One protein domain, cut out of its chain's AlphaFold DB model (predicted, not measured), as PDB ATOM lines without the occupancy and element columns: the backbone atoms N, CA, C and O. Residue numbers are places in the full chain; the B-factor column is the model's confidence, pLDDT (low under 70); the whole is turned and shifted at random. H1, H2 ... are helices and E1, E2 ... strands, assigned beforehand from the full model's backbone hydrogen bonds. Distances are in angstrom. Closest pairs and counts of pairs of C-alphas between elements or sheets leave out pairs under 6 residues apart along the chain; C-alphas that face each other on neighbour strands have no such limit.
ATOM      1  N   THR A 242      35.208  -9.699   2.617       71.38
ATOM      2  CA  THR A 242      34.076  -9.537   1.696       71.38
ATOM      3  C   THR A 242      32.966 -10.555   1.955       71.38
ATOM      4  O   THR A 242      33.054 -11.706   1.525       71.38
ATOM      5  N   VAL A 243      31.873 -10.118   2.580       74.88
ATOM      6  CA  VAL A 243      30.692 -10.946   2.849       74.88
ATOM      7  C   VAL A 243      29.776 -10.991   1.626       74.88
ATOM      8  O   VAL A 243      29.222  -9.981   1.180       74.88
ATOM      9  N   LEU A 244      29.572 -12.197   1.094       74.56
ATOM     10  CA  LEU A 244      28.651 -12.455  -0.013       74.56
ATOM     11  C   LEU A 244      27.224 -12.643   0.521       74.56
ATOM     12  O   LEU A 244      26.983 -13.471   1.400       74.56
ATOM     13  N   GLU A 245      26.253 -11.909  -0.032       74.38
ATOM     14  CA  GLU A 245      24.863 -11.896   0.452       74.38
ATOM     15  C   GLU A 245      24.080 -13.161   0.015       74.38
ATOM     16  O   GLU A 245      23.186 -13.140  -0.835       74.38
ATOM     17  N   GLY A 246      24.449 -14.307   0.591       72.75
ATOM     18  CA  GLY A 246      23.807 -15.609   0.396       72.75
ATOM     19  C   GLY A 246      24.191 -16.354  -0.893       72.75
ATOM     20  O   GLY A 246      24.954 -15.880  -1.735       72.75
ATOM     21  N   ARG A 247      23.625 -17.561  -1.070       71.81
ATOM     22  CA  ARG A 247      24.031 -18.532  -2.116       71.81
ATOM     23  C   ARG A 247      24.013 -17.979  -3.546       71.81
ATOM     24  O   ARG A 247      24.853 -18.383  -4.340       71.81
ATOM     25  N   LYS A 248      23.072 -17.093  -3.898       72.56
ATOM     26  CA  LYS A 248      23.020 -16.515  -5.254       72.56
ATOM     27  C   LYS A 248      24.227 -15.615  -5.526       72.56
ATOM     28  O   LYS A 248      24.839 -15.759  -6.573       72.56
ATOM     29  N   HIS A 249      24.619 -14.771  -4.570       73.25
ATOM     30  CA  HIS A 249      25.835 -13.966  -4.689       73.25
ATOM     31  C   HIS A 249      27.097 -14.840  -4.643       73.25
ATOM     32  O   HIS A 249      27.995 -14.620  -5.442       73.25
ATOM     33  N   ALA A 250      27.123 -15.894  -3.817       76.88
ATOM     34  CA  ALA A 250      28.221 -16.866  -3.822       76.88
ATOM     35  C   ALA A 250      28.415 -17.563  -5.183       76.88
ATOM     36  O   ALA A 250      29.548 -17.754  -5.601       76.88
ATOM     37  N   LEU A 251      27.329 -17.911  -5.887       74.25
ATOM     38  CA  LEU A 251      27.391 -18.485  -7.238       74.25
ATOM     39  C   LEU A 251      27.780 -17.450  -8.304       74.25
ATOM     40  O   LEU A 251      28.560 -17.768  -9.192       74.25
ATOM     41  N   LEU A 252      27.279 -16.212  -8.210       71.94
ATOM     42  CA  LEU A 252      27.659 -15.129  -9.127       71.94
ATOM     43  C   LEU A 252      29.149 -14.764  -8.999       71.94
ATOM     44  O   LEU A 252      29.789 -14.506 -10.010       71.94
ATOM     45  N   GLN A 253      29.719 -14.850  -7.792       71.19
ATOM     46  CA  GLN A 253      31.157 -14.693  -7.538       71.19
ATOM     47  C   GLN A 253      32.010 -15.807  -8.191       71.19
ATOM     48  O   GLN A 253      33.205 -15.613  -8.377       71.19
ATOM     49  N   LEU A 254      31.426 -16.964  -8.553       69.31
ATOM     50  CA  LEU A 254      32.114 -18.000  -9.348       69.31
ATOM     51  C   LEU A 254      32.079 -17.716 -10.857       69.31
ATOM     52  O   LEU A 254      32.871 -18.285 -11.603       69.31
ATOM     53  N   ALA A 255      31.097 -16.931 -11.312       65.31
ATOM     54  CA  ALA A 255      30.869 -16.636 -12.725       65.31
ATOM     55  C   ALA A 255      31.674 -15.420 -13.216       65.31
ATOM     56  O   ALA A 255      31.816 -15.220 -14.421       65.31
ATOM     57  N   ASP A 256      32.190 -14.617 -12.288       65.75
ATOM     58  CA  ASP A 256      33.140 -13.544 -12.549       65.75
ATOM     59  C   ASP A 256      34.579 -14.116 -12.452       65.75
ATOM     60  O   ASP A 256      34.938 -14.705 -11.426       65.75
ATOM     61  N   PRO A 257      35.401 -14.010 -13.516       56.97
ATOM     62  CA  PRO A 257      36.738 -14.608 -13.564       56.97
ATOM     63  C   PRO A 257      37.763 -13.927 -12.643       56.97
ATOM     64  O   PRO A 257      38.765 -14.553 -12.295       56.97
ATOM     65  N   ASP A 258      37.525 -12.680 -12.229       57.78
ATOM     66  CA  ASP A 258      38.417 -11.915 -11.347       57.78
ATOM     67  C   ASP A 258      37.980 -12.002  -9.872       57.78
ATOM     68  O   ASP A 258      38.795 -11.868  -8.953       57.78
ATOM     69  N   ALA A 259      36.694 -12.278  -9.643       56.03
ATOM     70  CA  ALA A 259      36.028 -12.346  -8.343       56.03
ATOM     71  C   ALA A 259      36.536 -13.439  -7.387       56.03
ATOM     72  O   ALA A 259      36.460 -13.271  -6.165       56.03
ATOM     73  N   LEU A 260      37.052 -14.545  -7.924       60.84
ATOM     74  CA  LEU A 260      37.821 -15.542  -7.186       60.84
ATOM     75  C   LEU A 260      39.094 -15.832  -7.968       60.84
ATOM     76  O   LEU A 260      39.106 -16.691  -8.849       60.84
ATOM     77  N   ARG A 261      40.186 -15.150  -7.599       59.06
ATOM     78  CA  ARG A 261      41.534 -15.390  -8.139       59.06
ATOM     79  C   ARG A 261      42.080 -16.743  -7.677       59.06
ATOM     80  O   ARG A 261      43.007 -16.838  -6.875       59.06
ATOM     81  N   MET A 262      41.482 -17.813  -8.181       69.88
ATOM     82  CA  MET A 262      42.015 -19.155  -8.054       69.88
ATOM     83  C   MET A 262      43.208 -19.251  -8.997       69.88
ATOM     84  O   MET A 262      43.039 -19.257 -10.213       69.88
ATOM     85  N   ASN A 263      44.414 -19.345  -8.438       76.31
ATOM     86  CA  ASN A 263      45.640 -19.545  -9.209       76.31
ATOM     87  C   ASN A 263      45.678 -20.988  -9.750       76.31
ATOM     88  O   ASN A 263      46.342 -21.876  -9.213       76.31
ATOM     89  N   GLN A 264      44.867 -21.221 -10.782       86.12
ATOM     90  CA  GLN A 264      44.769 -22.470 -11.520       86.12
ATOM     91  C   GLN A 264      46.036 -22.663 -12.343       86.12
ATOM     92  O   GLN A 264      46.392 -21.810 -13.155       86.12
ATOM     93  N   ARG A 265      46.695 -23.803 -12.169       91.25
ATOM     94  CA  ARG A 265      47.844 -24.192 -12.984       91.25
ATOM     95  C   ARG A 265      47.728 -25.673 -13.279       91.25
ATOM     96  O   ARG A 265      47.621 -26.462 -12.353       91.25
ATOM     97  N   CYS A 266      47.743 -26.060 -14.546       95.81
ATOM     98  CA  CYS A 266      47.735 -27.462 -14.944       95.81
ATOM     99  C   CYS A 266      48.632 -27.636 -16.160       95.81
ATOM    100  O   CYS A 266      48.281 -27.225 -17.263       95.81
ATOM    101  N   ASP A 267      49.788 -28.243 -15.925       95.69
ATOM    102  CA  ASP A 267      50.829 -28.451 -16.917       95.69
ATOM    103  C   ASP A 267      50.987 -29.936 -17.222       95.69
ATOM    104  O   ASP A 267      50.545 -30.816 -16.481       95.69
ATOM    105  N   GLY A 268      51.669 -30.224 -18.329       96.06
ATOM    106  CA  GLY A 268      52.052 -31.583 -18.667       96.06
ATOM    107  C   GLY A 268      53.549 -31.716 -18.918       96.06
ATOM    108  O   GLY A 268      54.045 -31.235 -19.936       96.06
ATOM    109  N   GLN A 269      54.257 -32.423 -18.044       97.12
ATOM    110  CA  GLN A 269      55.698 -32.657 -18.148       97.12
ATOM    111  C   GLN A 269      55.986 -33.847 -19.074       97.12
ATOM    112  O   GLN A 269      55.358 -34.899 -18.950       97.12
ATOM    113  N   LYS A 270      56.928 -33.697 -20.014       97.12
ATOM    114  CA  LYS A 270      57.394 -34.812 -20.859       97.12
ATOM    115  C   LYS A 270      58.276 -35.758 -20.030       97.12
ATOM    116  O   LYS A 270      59.130 -35.285 -19.287       97.12
ATOM    117  N   PHE A 271      58.116 -37.069 -20.196       96.88
ATOM    118  CA  PHE A 271      58.950 -38.089 -19.545       96.88
ATOM    119  C   PHE A 271      59.245 -39.267 -20.487       96.88
ATOM    120  O   PHE A 271      58.520 -39.486 -21.458       96.88
ATOM    121  N   LYS A 272      60.311 -40.031 -20.213       97.00
ATOM    122  CA  LYS A 272      60.659 -41.261 -20.946       97.00
ATOM    123  C   LYS A 272      59.948 -42.459 -20.300       97.00
ATOM    124  O   LYS A 272      60.325 -42.893 -19.218       97.00
ATOM    125  N   GLN A 273      58.927 -42.991 -20.962       95.81
ATOM    126  CA  GLN A 273      58.194 -44.189 -20.553       95.81
ATOM    127  C   GLN A 273      58.837 -45.438 -21.177       95.81
ATOM    128  O   GLN A 273      59.083 -45.479 -22.382       95.81
ATOM    129  N   ARG A 274      59.097 -46.475 -20.375       96.31
ATOM    130  CA  ARG A 274      59.602 -47.774 -20.854       96.31
ATOM    131  C   ARG A 274      58.424 -48.706 -21.120       96.31
ATOM    132  O   ARG A 274      57.711 -49.045 -20.186       96.31
ATOM    133  N   ILE A 275      58.223 -49.132 -22.364       96.44
ATOM    134  CA  ILE A 275      57.193 -50.105 -22.744       96.44
ATOM    135  C   ILE A 275      57.804 -51.504 -22.713       96.44
ATOM    136  O   ILE A 275      58.753 -51.789 -23.447       96.44
ATOM    137  N   ARG A 276      57.256 -52.366 -21.853       94.12
ATOM    138  CA  ARG A 276      57.665 -53.767 -21.693       94.12
ATOM    139  C   ARG A 276      56.529 -54.732 -22.034       94.12
ATOM    140  O   ARG A 276      55.354 -54.423 -21.798       94.12
ATOM    141  N   VAL A 277      56.916 -55.885 -22.571       93.94
ATOM    142  CA  VAL A 277      56.128 -57.110 -22.767       93.94
ATOM    143  C   VAL A 277      57.091 -58.274 -22.535       93.94
ATOM    144  O   VAL A 277      58.238 -58.205 -22.977       93.94
ATOM    145  N   ASP A 278      56.650 -59.318 -21.842       92.81
ATOM    146  CA  ASP A 278      57.511 -60.448 -21.481       92.81
ATOM    147  C   ASP A 278      58.011 -61.184 -22.726       92.81
ATOM    148  O   ASP A 278      57.243 -61.434 -23.657       92.81
ATOM    149  N   GLY A 279      59.303 -61.512 -22.772       92.25
ATOM    150  CA  GLY A 279      59.944 -62.085 -23.963       92.25
ATOM    151  C   GLY A 279      60.069 -61.114 -25.149       92.25
ATOM    152  O   GLY A 279      60.179 -61.568 -26.284       92.25
ATOM    153  N   CYS A 280      60.020 -59.799 -24.908       96.25
ATOM    154  CA  CYS A 280      60.246 -58.766 -25.920       96.25
ATOM    155  C   CYS A 280      61.239 -57.697 -25.438       96.25
ATOM    156  O   CYS A 280      61.356 -57.406 -24.245       96.25
ATOM    157  N   LEU A 281      61.945 -57.079 -26.384       95.94
ATOM    158  CA  LEU A 281      62.860 -55.973 -26.130       95.94
ATOM    159  C   LEU A 281      62.085 -54.735 -25.653       95.94
ATOM    160  O   LEU A 281      61.023 -54.382 -26.167       95.94
ATOM    161  N   THR A 282      62.628 -54.060 -24.638       96.31
ATOM    162  CA  THR A 282      62.003 -52.865 -24.051       96.31
ATOM    163  C   THR A 282      62.177 -51.661 -24.970       96.31
ATOM    164  O   THR A 282      63.306 -51.256 -25.239       96.31
ATOM    165  N   LYS A 283      61.076 -51.016 -25.364       96.00
ATOM    166  CA  LYS A 283      61.098 -49.794 -26.183       96.00
ATOM    167  C   LYS A 283      60.847 -48.563 -25.320       96.00
ATOM    168  O   LYS A 283      59.962 -48.569 -24.469       96.00
ATOM    169  N   VAL A 284      61.621 -47.499 -25.521       96.94
ATOM    170  CA  VAL A 284      61.449 -46.236 -24.786       96.94
ATOM    171  C   VAL A 284      60.674 -45.253 -25.652       96.94
ATOM    172  O   VAL A 284      61.062 -44.976 -26.782       96.94
ATOM    173  N   VAL A 285      59.588 -44.708 -25.112       95.75
ATOM    174  CA  VAL A 285      58.753 -43.698 -25.771       95.75
ATOM    175  C   VAL A 285      58.684 -42.451 -24.899       95.75
ATOM    176  O   VAL A 285      58.586 -42.539 -23.677       95.75
ATOM    177  N   VAL A 286      58.711 -41.263 -25.498       97.06
ATOM    178  CA  VAL A 286      58.393 -40.039 -24.749       97.06
ATOM    179  C   VAL A 286      56.878 -39.986 -24.552       97.06
ATOM    180  O   VAL A 286      56.136 -40.123 -25.525       97.06
ATOM    181  N   ASN A 287      56.395 -39.736 -23.337       97.12
ATOM    182  CA  ASN A 287      54.982 -39.478 -23.030       97.12
ATOM    183  C   ASN A 287      54.848 -38.226 -22.139       97.12
ATOM    184  O   ASN A 287      55.843 -37.529 -21.924       97.12
ATOM    185  N   ARG A 288      53.640 -37.879 -21.676       96.94
ATOM    186  CA  ARG A 288      53.381 -36.673 -20.873       96.94
ATOM    187  C   ARG A 288      52.571 -36.989 -19.608       96.94
ATOM    188  O   ARG A 288      51.540 -37.645 -19.684       96.94
ATOM    189  N   LEU A 289      53.041 -36.501 -18.461       95.38
ATOM    190  CA  LEU A 289      52.395 -36.576 -17.145       95.38
ATOM    191  C   LEU A 289      51.707 -35.241 -16.835       95.38
ATOM    192  O   LEU A 289      52.378 -34.211 -16.845       95.38
ATOM    193  N   CYS A 290      50.410 -35.252 -16.523       96.50
ATOM    194  CA  CYS A 290      49.684 -34.059 -16.073       96.50
ATOM    195  C   CYS A 290      49.878 -33.816 -14.568       96.50
ATOM    196  O   CYS A 290      49.762 -34.752 -13.780       96.50
ATOM    197  N   HIS A 291      50.139 -32.570 -14.167       94.88
ATOM    198  CA  HIS A 291      50.243 -32.154 -12.763       94.88
ATOM    199  C   HIS A 291      49.791 -30.695 -12.590       94.88
ATOM    200  O   HIS A 291      49.961 -29.874 -13.493       94.88
ATOM    201  N   GLY A 292      49.193 -30.357 -11.443       93.88
ATOM    202  CA  GLY A 292      48.670 -29.007 -11.248       93.88
ATOM    203  C   GLY A 292      47.762 -28.787 -10.040       93.88
ATOM    204  O   GLY A 292      47.327 -29.732  -9.384       93.88
ATOM    205  N   THR A 293      47.448 -27.516  -9.799       90.50
ATOM    206  CA  THR A 293      46.457 -27.011  -8.847       90.50
ATOM    207  C   THR A 293      45.170 -26.643  -9.585       90.50
ATOM    208  O   THR A 293      45.157 -25.741 -10.424       90.50
ATOM    209  N   CYS A 294      44.070 -27.325  -9.257       91.00
ATOM    210  CA  CYS A 294      42.755 -27.077  -9.848       91.00
ATOM    211  C   CYS A 294      41.696 -26.753  -8.783       91.00
ATOM    212  O   CYS A 294      41.853 -27.061  -7.602       91.00
ATOM    213  N   ALA A 295      40.639 -26.061  -9.202       86.25
ATOM    214  CA  ALA A 295      39.597 -25.518  -8.345       86.25
ATOM    215  C   ALA A 295      38.694 -26.620  -7.790       86.25
ATOM    216  O   ALA A 295      38.237 -27.500  -8.518       86.25
ATOM    217  N   SER A 296      38.349 -26.512  -6.511       86.00
ATOM    218  CA  SER A 296      37.222 -27.239  -5.936       86.00
ATOM    219  C   SER A 296      36.403 -26.278  -5.089       86.00
ATOM    220  O   SER A 296      36.954 -25.439  -4.378       86.00
ATOM    221  N   ILE A 297      35.083 -26.346  -5.231       81.94
ATOM    222  CA  ILE A 297      34.145 -25.412  -4.612       81.94
ATOM    223  C   ILE A 297      33.056 -26.226  -3.933       81.94
ATOM    224  O   ILE A 297      32.472 -27.135  -4.525       81.94
ATOM    225  N   PHE A 298      32.756 -25.867  -2.690       83.69
ATOM    226  CA  PHE A 298      31.639 -26.410  -1.933       83.69
ATOM    227  C   PHE A 298      30.822 -25.255  -1.359       83.69
ATOM    228  O   PHE A 298      31.323 -24.478  -0.551       83.69
ATOM    229  N   ILE A 299      29.560 -25.142  -1.774       81.56
ATOM    230  CA  ILE A 299      28.617 -24.160  -1.235       81.56
ATOM    231  C   ILE A 299      27.536 -24.925  -0.460       81.56
ATOM    232  O   ILE A 299      26.699 -25.596  -1.085       81.56
ATOM    233  N   PRO A 300      27.513 -24.820   0.883       81.12
ATOM    234  CA  PRO A 300      26.459 -25.396   1.707       81.12
ATOM    235  C   PRO A 300      25.068 -24.921   1.272       81.12
ATOM    236  O   PRO A 300      24.878 -23.782   0.836       81.12
ATOM    237  N   ARG A 301      24.055 -25.775   1.440       73.88
ATOM    238  CA  ARG A 301      22.651 -25.396   1.236       73.88
ATOM    239  C   ARG A 301      21.815 -25.861   2.413       73.88
ATOM    240  O   ARG A 301      21.656 -27.060   2.629       73.88
ATOM    241  N   HIS A 302      21.210 -24.909   3.111       64.62
ATOM    242  CA  HIS A 302      20.170 -25.214   4.078       64.62
ATOM    243  C   HIS A 302      18.874 -25.562   3.329       64.62
ATOM    244  O   HIS A 302      18.310 -24.740   2.606       64.62
ATOM    245  N   SER A 303      18.430 -26.810   3.459       59.81
ATOM    246  CA  SER A 303      17.194 -27.335   2.879       59.81
ATOM    247  C   SER A 303      16.417 -28.008   4.001       59.81
ATOM    248  O   SER A 303      16.876 -29.001   4.564       59.81
ATOM    249  N   THR A 304      15.234 -27.479   4.312       61.25
ATOM    250  CA  THR A 304      14.417 -27.861   5.480       61.25
ATOM    251  C   THR A 304      13.903 -29.302   5.462       61.25
ATOM    252  O   THR A 304      13.278 -29.729   6.426       61.25
ATOM    253  N   LYS A 305      14.144 -30.062   4.382       61.41
ATOM    254  CA  LYS A 305      13.707 -31.463   4.248       61.41
ATOM    255  C   LYS A 305      14.835 -32.470   3.990       61.41
ATOM    256  O   LYS A 305      14.611 -33.656   4.195       61.41
ATOM    257  N   LYS A 306      16.025 -32.043   3.534       55.56
ATOM    258  CA  LYS A 306      17.201 -32.917   3.302       55.56
ATOM    259  C   LYS A 306      18.498 -32.102   3.368       55.56
ATOM    260  O   LYS A 306      18.692 -31.233   2.522       55.56
ATOM    261  N   LEU A 307      19.438 -32.474   4.245       57.22
ATOM    262  CA  LEU A 307      20.797 -31.891   4.352       57.22
ATOM    263  C   LEU A 307      21.696 -32.103   3.105       57.22
ATOM    264  O   LEU A 307      22.854 -31.702   3.095       57.22
ATOM    265  N   LYS A 308      21.191 -32.754   2.048       54.97
ATOM    266  CA  LYS A 308      21.990 -33.312   0.939       54.97
ATOM    267  C   LYS A 308      22.190 -32.396  -0.278       54.97
ATOM    268  O   LYS A 308      22.788 -32.824  -1.251       54.97
ATOM    269  N   ALA A 309      21.672 -31.169  -0.271       57.50
ATOM    270  CA  ALA A 309      21.534 -30.363  -1.494       57.50
ATOM    271  C   ALA A 309      22.630 -29.287  -1.700       57.50
ATOM    272  O   ALA A 309      22.371 -28.260  -2.333       57.50
ATOM    273  N   ALA A 310      23.832 -29.483  -1.150       66.88
ATOM    274  CA  ALA A 310      24.969 -28.582  -1.363       66.88
ATOM    275  C   ALA A 310      25.396 -28.544  -2.844       66.88
ATOM    276  O   ALA A 310      25.268 -29.539  -3.554       66.88
ATOM    277  N   PHE A 311      25.921 -27.408  -3.310       70.75
ATOM    278  CA  PHE A 311      26.606 -27.352  -4.606       70.75
ATOM    279  C   PHE A 311      28.062 -27.762  -4.404       70.75
ATOM    280  O   PHE A 311      28.728 -27.230  -3.515       70.75
ATOM    281  N   ARG A 312      28.545 -28.692  -5.225       75.31
ATOM    282  CA  ARG A 312      29.925 -29.169  -5.214       75.31
ATOM    283  C   ARG A 312      30.417 -29.247  -6.651       75.31
ATOM    284  O   ARG A 312      29.828 -29.984  -7.432       75.31
ATOM    285  N   SER A 313      31.509 -28.561  -6.958       79.88
ATOM    286  CA  SER A 313      32.291 -28.795  -8.171       79.88
ATOM    287  C   SER A 313      33.725 -29.144  -7.782       79.88
ATOM    288  O   SER A 313      34.244 -28.689  -6.758       79.88
ATOM    289  N   CYS A 314      34.368 -29.999  -8.570       86.31
ATOM    290  CA  CYS A 314      35.773 -30.333  -8.382       86.31
ATOM    291  C   CYS A 314      36.433 -30.540  -9.735       86.31
ATOM    292  O   CYS A 314      36.028 -31.420 -10.492       86.31
ATOM    293  N   ALA A 315      37.462 -29.751 -10.017       88.88
ATOM    294  CA  ALA A 315      38.347 -29.961 -11.139       88.88
ATOM    295  C   ALA A 315      39.646 -30.634 -10.680       88.88
ATOM    296  O   ALA A 315      40.180 -30.331  -9.614       88.88
ATOM    297  N   ALA A 316      40.193 -31.506 -11.524       91.44
ATOM    298  CA  ALA A 316      41.538 -32.051 -11.378       91.44
ATOM    299  C   ALA A 316      42.360 -31.756 -12.637       91.44
ATOM    300  O   ALA A 316      41.806 -31.570 -13.725       91.44
ATOM    301  N   CYS A 317      43.686 -31.720 -12.498       94.88
ATOM    302  CA  CYS A 317      44.575 -31.579 -13.644       94.88
ATOM    303  C   CYS A 317      44.669 -32.925 -14.365       94.88
ATOM    304  O   CYS A 317      45.238 -33.879 -13.838       94.88
ATOM    305  N   ALA A 318      44.073 -33.009 -15.552       93.56
ATOM    306  CA  ALA A 318      43.882 -34.260 -16.276       93.56
ATOM    307  C   ALA A 318      44.174 -34.084 -17.779       93.56
ATOM    308  O   ALA A 318      44.198 -32.951 -18.275       93.56
ATOM    309  N   PRO A 319      44.366 -35.184 -18.534       95.44
ATOM    310  CA  PRO A 319      44.455 -35.124 -19.987       95.44
ATOM    311  C   PRO A 319      43.235 -34.421 -20.606       95.44
ATOM    312  O   PRO A 319      42.078 -34.813 -20.412       95.44
ATOM    313  N   SER A 320      43.504 -33.359 -21.363       94.38
ATOM    314  CA  SER A 320      42.510 -32.697 -22.213       94.38
ATOM    315  C   SER A 320      42.400 -33.425 -23.546       94.38
ATOM    316  O   SER A 320      41.295 -33.674 -24.014       94.38
ATOM    317  N   GLU A 321      43.542 -33.811 -24.115       94.50
ATOM    318  CA  GLU A 321      43.649 -34.552 -25.370       94.50
ATOM    319  C   GLU A 321      44.680 -35.676 -25.216       94.50
ATOM    320  O   GLU A 321      45.757 -35.487 -24.635       94.50
ATOM    321  N   TYR A 322      44.359 -36.844 -25.761       96.00
ATOM    322  CA  TYR A 322      45.228 -38.011 -25.811       96.00
ATOM    323  C   TYR A 322      44.847 -38.887 -27.006       96.00
ATOM    324  O   TYR A 322      43.686 -38.896 -27.413       96.00
ATOM    325  N   ASP A 323      45.816 -39.640 -27.519       95.38
ATOM    326  CA  ASP A 323      45.609 -40.643 -28.565       95.38
ATOM    327  C   ASP A 323      45.896 -42.044 -28.020       95.38
ATOM    328  O   ASP A 323      46.635 -42.206 -27.043       95.38
ATOM    329  N   TYR A 324      45.374 -43.057 -28.706       95.88
ATOM    330  CA  TYR A 324      45.858 -44.428 -28.604       95.88
ATOM    331  C   TYR A 324      46.906 -44.645 -29.698       95.88
ATOM    332  O   TYR A 324      46.638 -44.383 -30.868       95.88
ATOM    333  N   VAL A 325      48.114 -45.061 -29.315       94.62
ATOM    334  CA  VAL A 325      49.245 -45.249 -30.233       94.62
ATOM    335  C   VAL A 325      49.758 -46.672 -30.117       94.62
ATOM    336  O   VAL A 325      50.107 -47.125 -29.026       94.62
ATOM    337  N   ASP A 326      49.843 -47.353 -31.251       96.50
ATOM    338  CA  ASP A 326      50.344 -48.717 -31.341       96.50
ATOM    339  C   ASP A 326      51.872 -48.746 -31.393       96.50
ATOM    340  O   ASP A 326      52.509 -48.172 -32.277       96.50
ATOM    341  N   ILE A 327      52.476 -49.419 -30.412       95.81
ATOM    342  CA  ILE A 327      53.924 -49.571 -30.298       95.81
ATOM    343  C   ILE A 327      54.302 -51.010 -30.628       95.81
ATOM    344  O   ILE A 327      54.139 -51.907 -29.802       95.81
ATOM    345  N   THR A 328      54.858 -51.226 -31.819       96.94
ATOM    346  CA  THR A 328      55.512 -52.492 -32.173       96.94
ATOM    347  C   THR A 328      56.795 -52.665 -31.359       96.94
ATOM    348  O   THR A 328      57.620 -51.741 -31.288       96.94
ATOM    349  N   LEU A 329      56.936 -53.840 -30.751       96.56
ATOM    350  CA  LEU A 329      58.090 -54.330 -30.001       96.56
ATOM    351  C   LEU A 329      58.669 -55.558 -30.706       96.56
ATOM    352  O   LEU A 329      57.915 -56.375 -31.238       96.56
ATOM    353  N   ASP A 330      59.986 -55.714 -30.640       97.38
ATOM    354  CA  ASP A 330      60.694 -56.867 -31.193       97.38
ATOM    355  C   ASP A 330      60.813 -57.964 -30.130       97.38
ATOM    356  O   ASP A 330      61.200 -57.704 -28.990       97.38
ATOM    357  N   CYS A 331      60.456 -59.194 -30.485       96.75
ATOM    358  CA  CYS A 331      60.292 -60.322 -29.571       96.75
ATOM    359  C   CYS A 331      61.124 -61.526 -30.045       96.75
ATOM    360  O   CYS A 331      60.571 -62.477 -30.608       96.75
ATOM    361  N   PRO A 332      62.460 -61.497 -29.862       95.81
ATOM    362  CA  PRO A 332      63.330 -62.587 -30.291       95.81
ATOM    363  C   PRO A 332      62.933 -63.896 -29.595       95.81
ATOM    364  O   PRO A 332      62.806 -63.948 -28.374       95.81
ATOM    365  N   GLY A 333      62.723 -64.953 -30.383       90.56
ATOM    366  CA  GLY A 333      62.267 -66.257 -29.891       90.56
ATOM    367  C   GLY A 333      60.744 -66.441 -29.823       90.56
ATOM    368  O   GLY A 333      60.297 -67.526 -29.462       90.56
ATOM    369  N   LYS A 334      59.936 -65.438 -30.200       91.88
ATOM    370  CA  LYS A 334      58.492 -65.616 -30.434       91.88
ATOM    371  C   LYS A 334      58.177 -65.820 -31.917       91.88
ATOM    372  O   LYS A 334      58.923 -65.388 -32.792       91.88
ATOM    373  N   SER A 335      57.034 -66.450 -32.185       92.38
ATOM    374  CA  SER A 335      56.402 -66.495 -33.505       92.38
ATOM    375  C   SER A 335      54.964 -65.968 -33.366       92.38
ATOM    376  O   SER A 335      54.173 -66.614 -32.676       92.38
ATOM    377  N   PRO A 336      54.617 -64.797 -33.940       92.38
ATOM    378  CA  PRO A 336      55.482 -63.896 -34.709       92.38
ATOM    379  C   PRO A 336      56.614 -63.263 -33.867       92.38
ATOM    380  O   PRO A 336      56.475 -63.127 -32.651       92.38
ATOM    381  N   PRO A 337      57.726 -62.834 -34.501       94.19
ATOM    382  CA  PRO A 337      58.887 -62.244 -33.822       94.19
ATOM    383  C   PRO A 337      58.682 -60.780 -33.403       94.19
ATOM    384  O   PRO A 337      59.625 -60.121 -32.971       94.19
ATOM    385  N   THR A 338      57.467 -60.247 -33.530       95.62
ATOM    386  CA  THR A 338      57.086 -58.895 -33.108       95.62
ATOM    387  C   THR A 338      55.749 -58.933 -32.372       95.62
ATOM    388  O   THR A 338      54.952 -59.860 -32.517       95.62
ATOM    389  N   THR A 339      55.488 -57.939 -31.530       95.25
ATOM    390  CA  THR A 339      54.207 -57.789 -30.824       95.25
ATOM    391  C   THR A 339      53.855 -56.315 -30.704       95.25
ATOM    392  O   THR A 339      54.687 -55.500 -30.307       95.25
ATOM    393  N   THR A 340      52.613 -55.966 -31.025       95.50
ATOM    394  CA  THR A 340      52.103 -54.594 -30.924       95.50
ATOM    395  C   THR A 340      51.431 -54.375 -29.574       95.50
ATOM    396  O   THR A 340      50.639 -55.202 -29.127       95.50
ATOM    397  N   LYS A 341      51.732 -53.249 -28.919       94.12
ATOM    398  CA  LYS A 341      51.101 -52.827 -27.664       94.12
ATOM    399  C   LYS A 341      50.571 -51.404 -27.791       94.12
ATOM    400  O   LYS A 341      51.355 -50.460 -27.896       94.12
ATOM    401  N   THR A 342      49.253 -51.253 -27.750       95.38
ATOM    402  CA  THR A 342      48.583 -49.949 -27.720       95.38
ATOM    403  C   THR A 342      48.851 -49.244 -26.389       95.38
ATOM    404  O   THR A 342      48.727 -49.844 -25.318       95.38
ATOM    405  N   ILE A 343      49.214 -47.963 -26.438       94.56
ATOM    406  CA  ILE A 343      49.426 -47.113 -25.259       94.56
ATOM    407  C   ILE A 343      48.644 -45.805 -25.367       94.56
ATOM    408  O   ILE A 343      48.407 -45.303 -26.462       94.56
ATOM    409  N   VAL A 344      48.301 -45.206 -24.224       95.62
ATOM    410  CA  VAL A 344      47.730 -43.850 -24.183       95.62
ATOM    411  C   VAL A 344      48.850 -42.813 -24.242       95.62
ATOM    412  O   VAL A 344      49.732 -42.775 -23.381       95.62
ATOM    413  N   LYS A 345      48.794 -41.944 -25.250       95.94
ATOM    414  CA  LYS A 345      49.759 -40.881 -25.530       95.94
ATOM    415  C   LYS A 345      49.123 -39.525 -25.235       95.94
ATOM    416  O   LYS A 345      48.284 -39.047 -25.994       95.94
ATOM    417  N   VAL A 346      49.521 -38.885 -24.136       97.25
ATOM    418  CA  VAL A 346      48.929 -37.609 -23.700       97.25
ATOM    419  C   VAL A 346      49.495 -36.444 -24.522       97.25
ATOM    420  O   VAL A 346      50.710 -36.226 -24.565       97.25
ATOM    421  N   LYS A 347      48.607 -35.667 -25.157       96.19
ATOM    422  CA  LYS A 347      48.946 -34.469 -25.943       96.19
ATOM    423  C   LYS A 347      49.012 -33.229 -25.056       96.19
ATOM    424  O   LYS A 347      50.074 -32.602 -24.967       96.19
ATOM    425  N   SER A 348      47.907 -32.923 -24.374       96.56
ATOM    426  CA  SER A 348      47.692 -31.705 -23.581       96.56
ATOM    427  C   SER A 348      46.993 -32.008 -22.244       96.56
ATOM    428  O   SER A 348      46.259 -32.990 -22.116       96.56
ATOM    429  N   CYS A 349      47.217 -31.158 -21.241       96.62
ATOM    430  CA  CYS A 349      46.637 -31.254 -19.896       96.62
ATOM    431  C   CYS A 349      45.861 -29.965 -19.592       96.62
ATOM    432  O   CYS A 349      46.326 -28.890 -19.966       96.62
ATOM    433  N   LYS A 350      44.692 -30.060 -18.947       95.25
ATOM    434  CA  LYS A 350      43.893 -28.905 -18.481       95.25
ATOM    435  C   LYS A 350      43.173 -29.262 -17.175       95.25
ATOM    436  O   LYS A 350      42.952 -30.442 -16.898       95.25
ATOM    437  N   CYS A 351      42.776 -28.262 -16.387       93.25
ATOM    438  CA  CYS A 351      41.824 -28.493 -15.298       93.25
ATOM    439  C   CYS A 351      40.475 -28.908 -15.900       93.25
ATOM    440  O   CYS A 351      39.919 -28.187 -16.729       93.25
ATOM    441  N   ARG A 352      39.960 -30.077 -15.511       89.81
ATOM    442  CA  ARG A 352      38.671 -30.615 -15.974       89.81
ATOM    443  C   ARG A 352      37.855 -31.099 -14.791       89.81
ATOM    444  O   ARG A 352      38.427 -31.626 -13.841       89.81
ATOM    445  N   GLU A 353      36.537 -30.936 -14.860       86.94
ATOM    446  CA  GLU A 353      35.628 -31.436 -13.828       86.94
ATOM    447  C   GLU A 353      35.707 -32.966 -13.713       86.94
ATOM    448  O   GLU A 353      35.699 -33.681 -14.717       86.94
ATOM    449  N   VAL A 354      35.792 -33.466 -12.478       83.56
ATOM    450  CA  VAL A 354      35.859 -34.894 -12.161       83.56
ATOM    451  C   VAL A 354      34.672 -35.277 -11.289       83.56
ATOM    452  O   VAL A 354      34.432 -34.684 -10.237       83.56
ATOM    453  N   ARG A 355      33.960 -36.333 -11.694       73.12
ATOM    454  CA  ARG A 355      32.908 -36.948 -10.878       73.12
ATOM    455  C   ARG A 355      33.532 -37.562  -9.624       73.12
ATOM    456  O   ARG A 355      34.174 -38.606  -9.698       73.12
ATOM    457  N   ILE A 356      33.323 -36.927  -8.475       65.19
ATOM    458  CA  ILE A 356      33.641 -37.533  -7.181       65.19
ATOM    459  C   ILE A 356      32.473 -38.439  -6.801       65.19
ATOM    460  O   ILE A 356      31.354 -37.953  -6.633       65.19
ATOM    461  N   ALA A 357      32.734 -39.738  -6.655       56.06
ATOM    462  CA  ALA A 357      31.753 -40.671  -6.119       56.06
ATOM    463  C   ALA A 357      31.289 -40.205  -4.726       56.06
ATOM    464  O   ALA A 357      32.103 -39.848  -3.870       56.06
ATOM    465  N   SER A 358      29.975 -40.183  -4.515       50.47
ATOM    466  CA  SER A 358      29.397 -39.922  -3.198       50.47
ATOM    467  C   SER A 358      29.545 -41.179  -2.345       50.47
ATOM    468  O   SER A 358      29.013 -42.221  -2.723       50.47
ATOM    469  N   PHE A 359      30.271 -41.058  -1.232       39.00
ATOM    470  CA  PHE A 359      30.318 -42.064  -0.168       39.00
ATOM    471  C   PHE A 359      28.989 -42.105   0.607       39.00
ATOM    472  O   PHE A 359      28.343 -41.033   0.721       39.00
TER     473      PHE A 359
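AT A GLANCE: This is residues 242 to 359 of the 359 residues of the protein "Bursicon" of Caenorhabditis briggsae (UniProt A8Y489). A long, thin rod of strands: the hairpin E1-E2 lies face to face with the hairpin E4-E5 as a narrow sandwich, two sheets face to face. At one end E2 runs on into short E3, which pairs with the start of E4, and H1 only grazes this end. The 118 printed residues hold H1, E1, E2, E3, E4, E5 in that order, mostly strand; the sheets E3-E4-E5 and E1-E2 are antiparallel. The whole is extended, radius of gyration of the C-alphas 22.6 A, spanning 72 by 34 by 15 A.

IN THESE COORDINATES: E4, residues 311 to 330, is the longest strand, 52.3 A. E5, residues 338 to 353, measures 39.8 A and ends at C-alpha (35.628, -31.436, -13.828). E3 is residues 296 to 299, E2 283 to 293 with 32.2 A, E1 265 to 275 with 29.2 A. H1, residues 246 to 255, begins at C-alpha (23.807, -15.609, 0.396).

HOW THE PARTS SIT: E3, E4 and E5 form a meander, each strand the antiparallel neighbour of the one before, twisted. The pairing is staggered: E4 pairs with E3 over 311 to 314, N 299 and O 311 at 2.8 A, and with E5 over 315 to 330, N 329 and O 339 at 2.8 A. E5 bends by 85 degrees at residue 350. In the hairpin E1 and E2, N 273 and O 285 are 2.8 A apart. The closest C-alphas of E2 and E5, Arg 288 and Val 346, are 5.4 A apart. H1 has 5 of 6 O i to N i+4 pairs within hydrogen-bond range.

THE WHOLE: The C-alphas farthest apart, of Glu 245 and Gly 333, are 72.6 A apart. The printed part has no cut. The link E3 to E4 is long. Residues 255 to 261 stand free. pLDDT is under 70 at 254 to 262, 302 to 310 and 356 to 359.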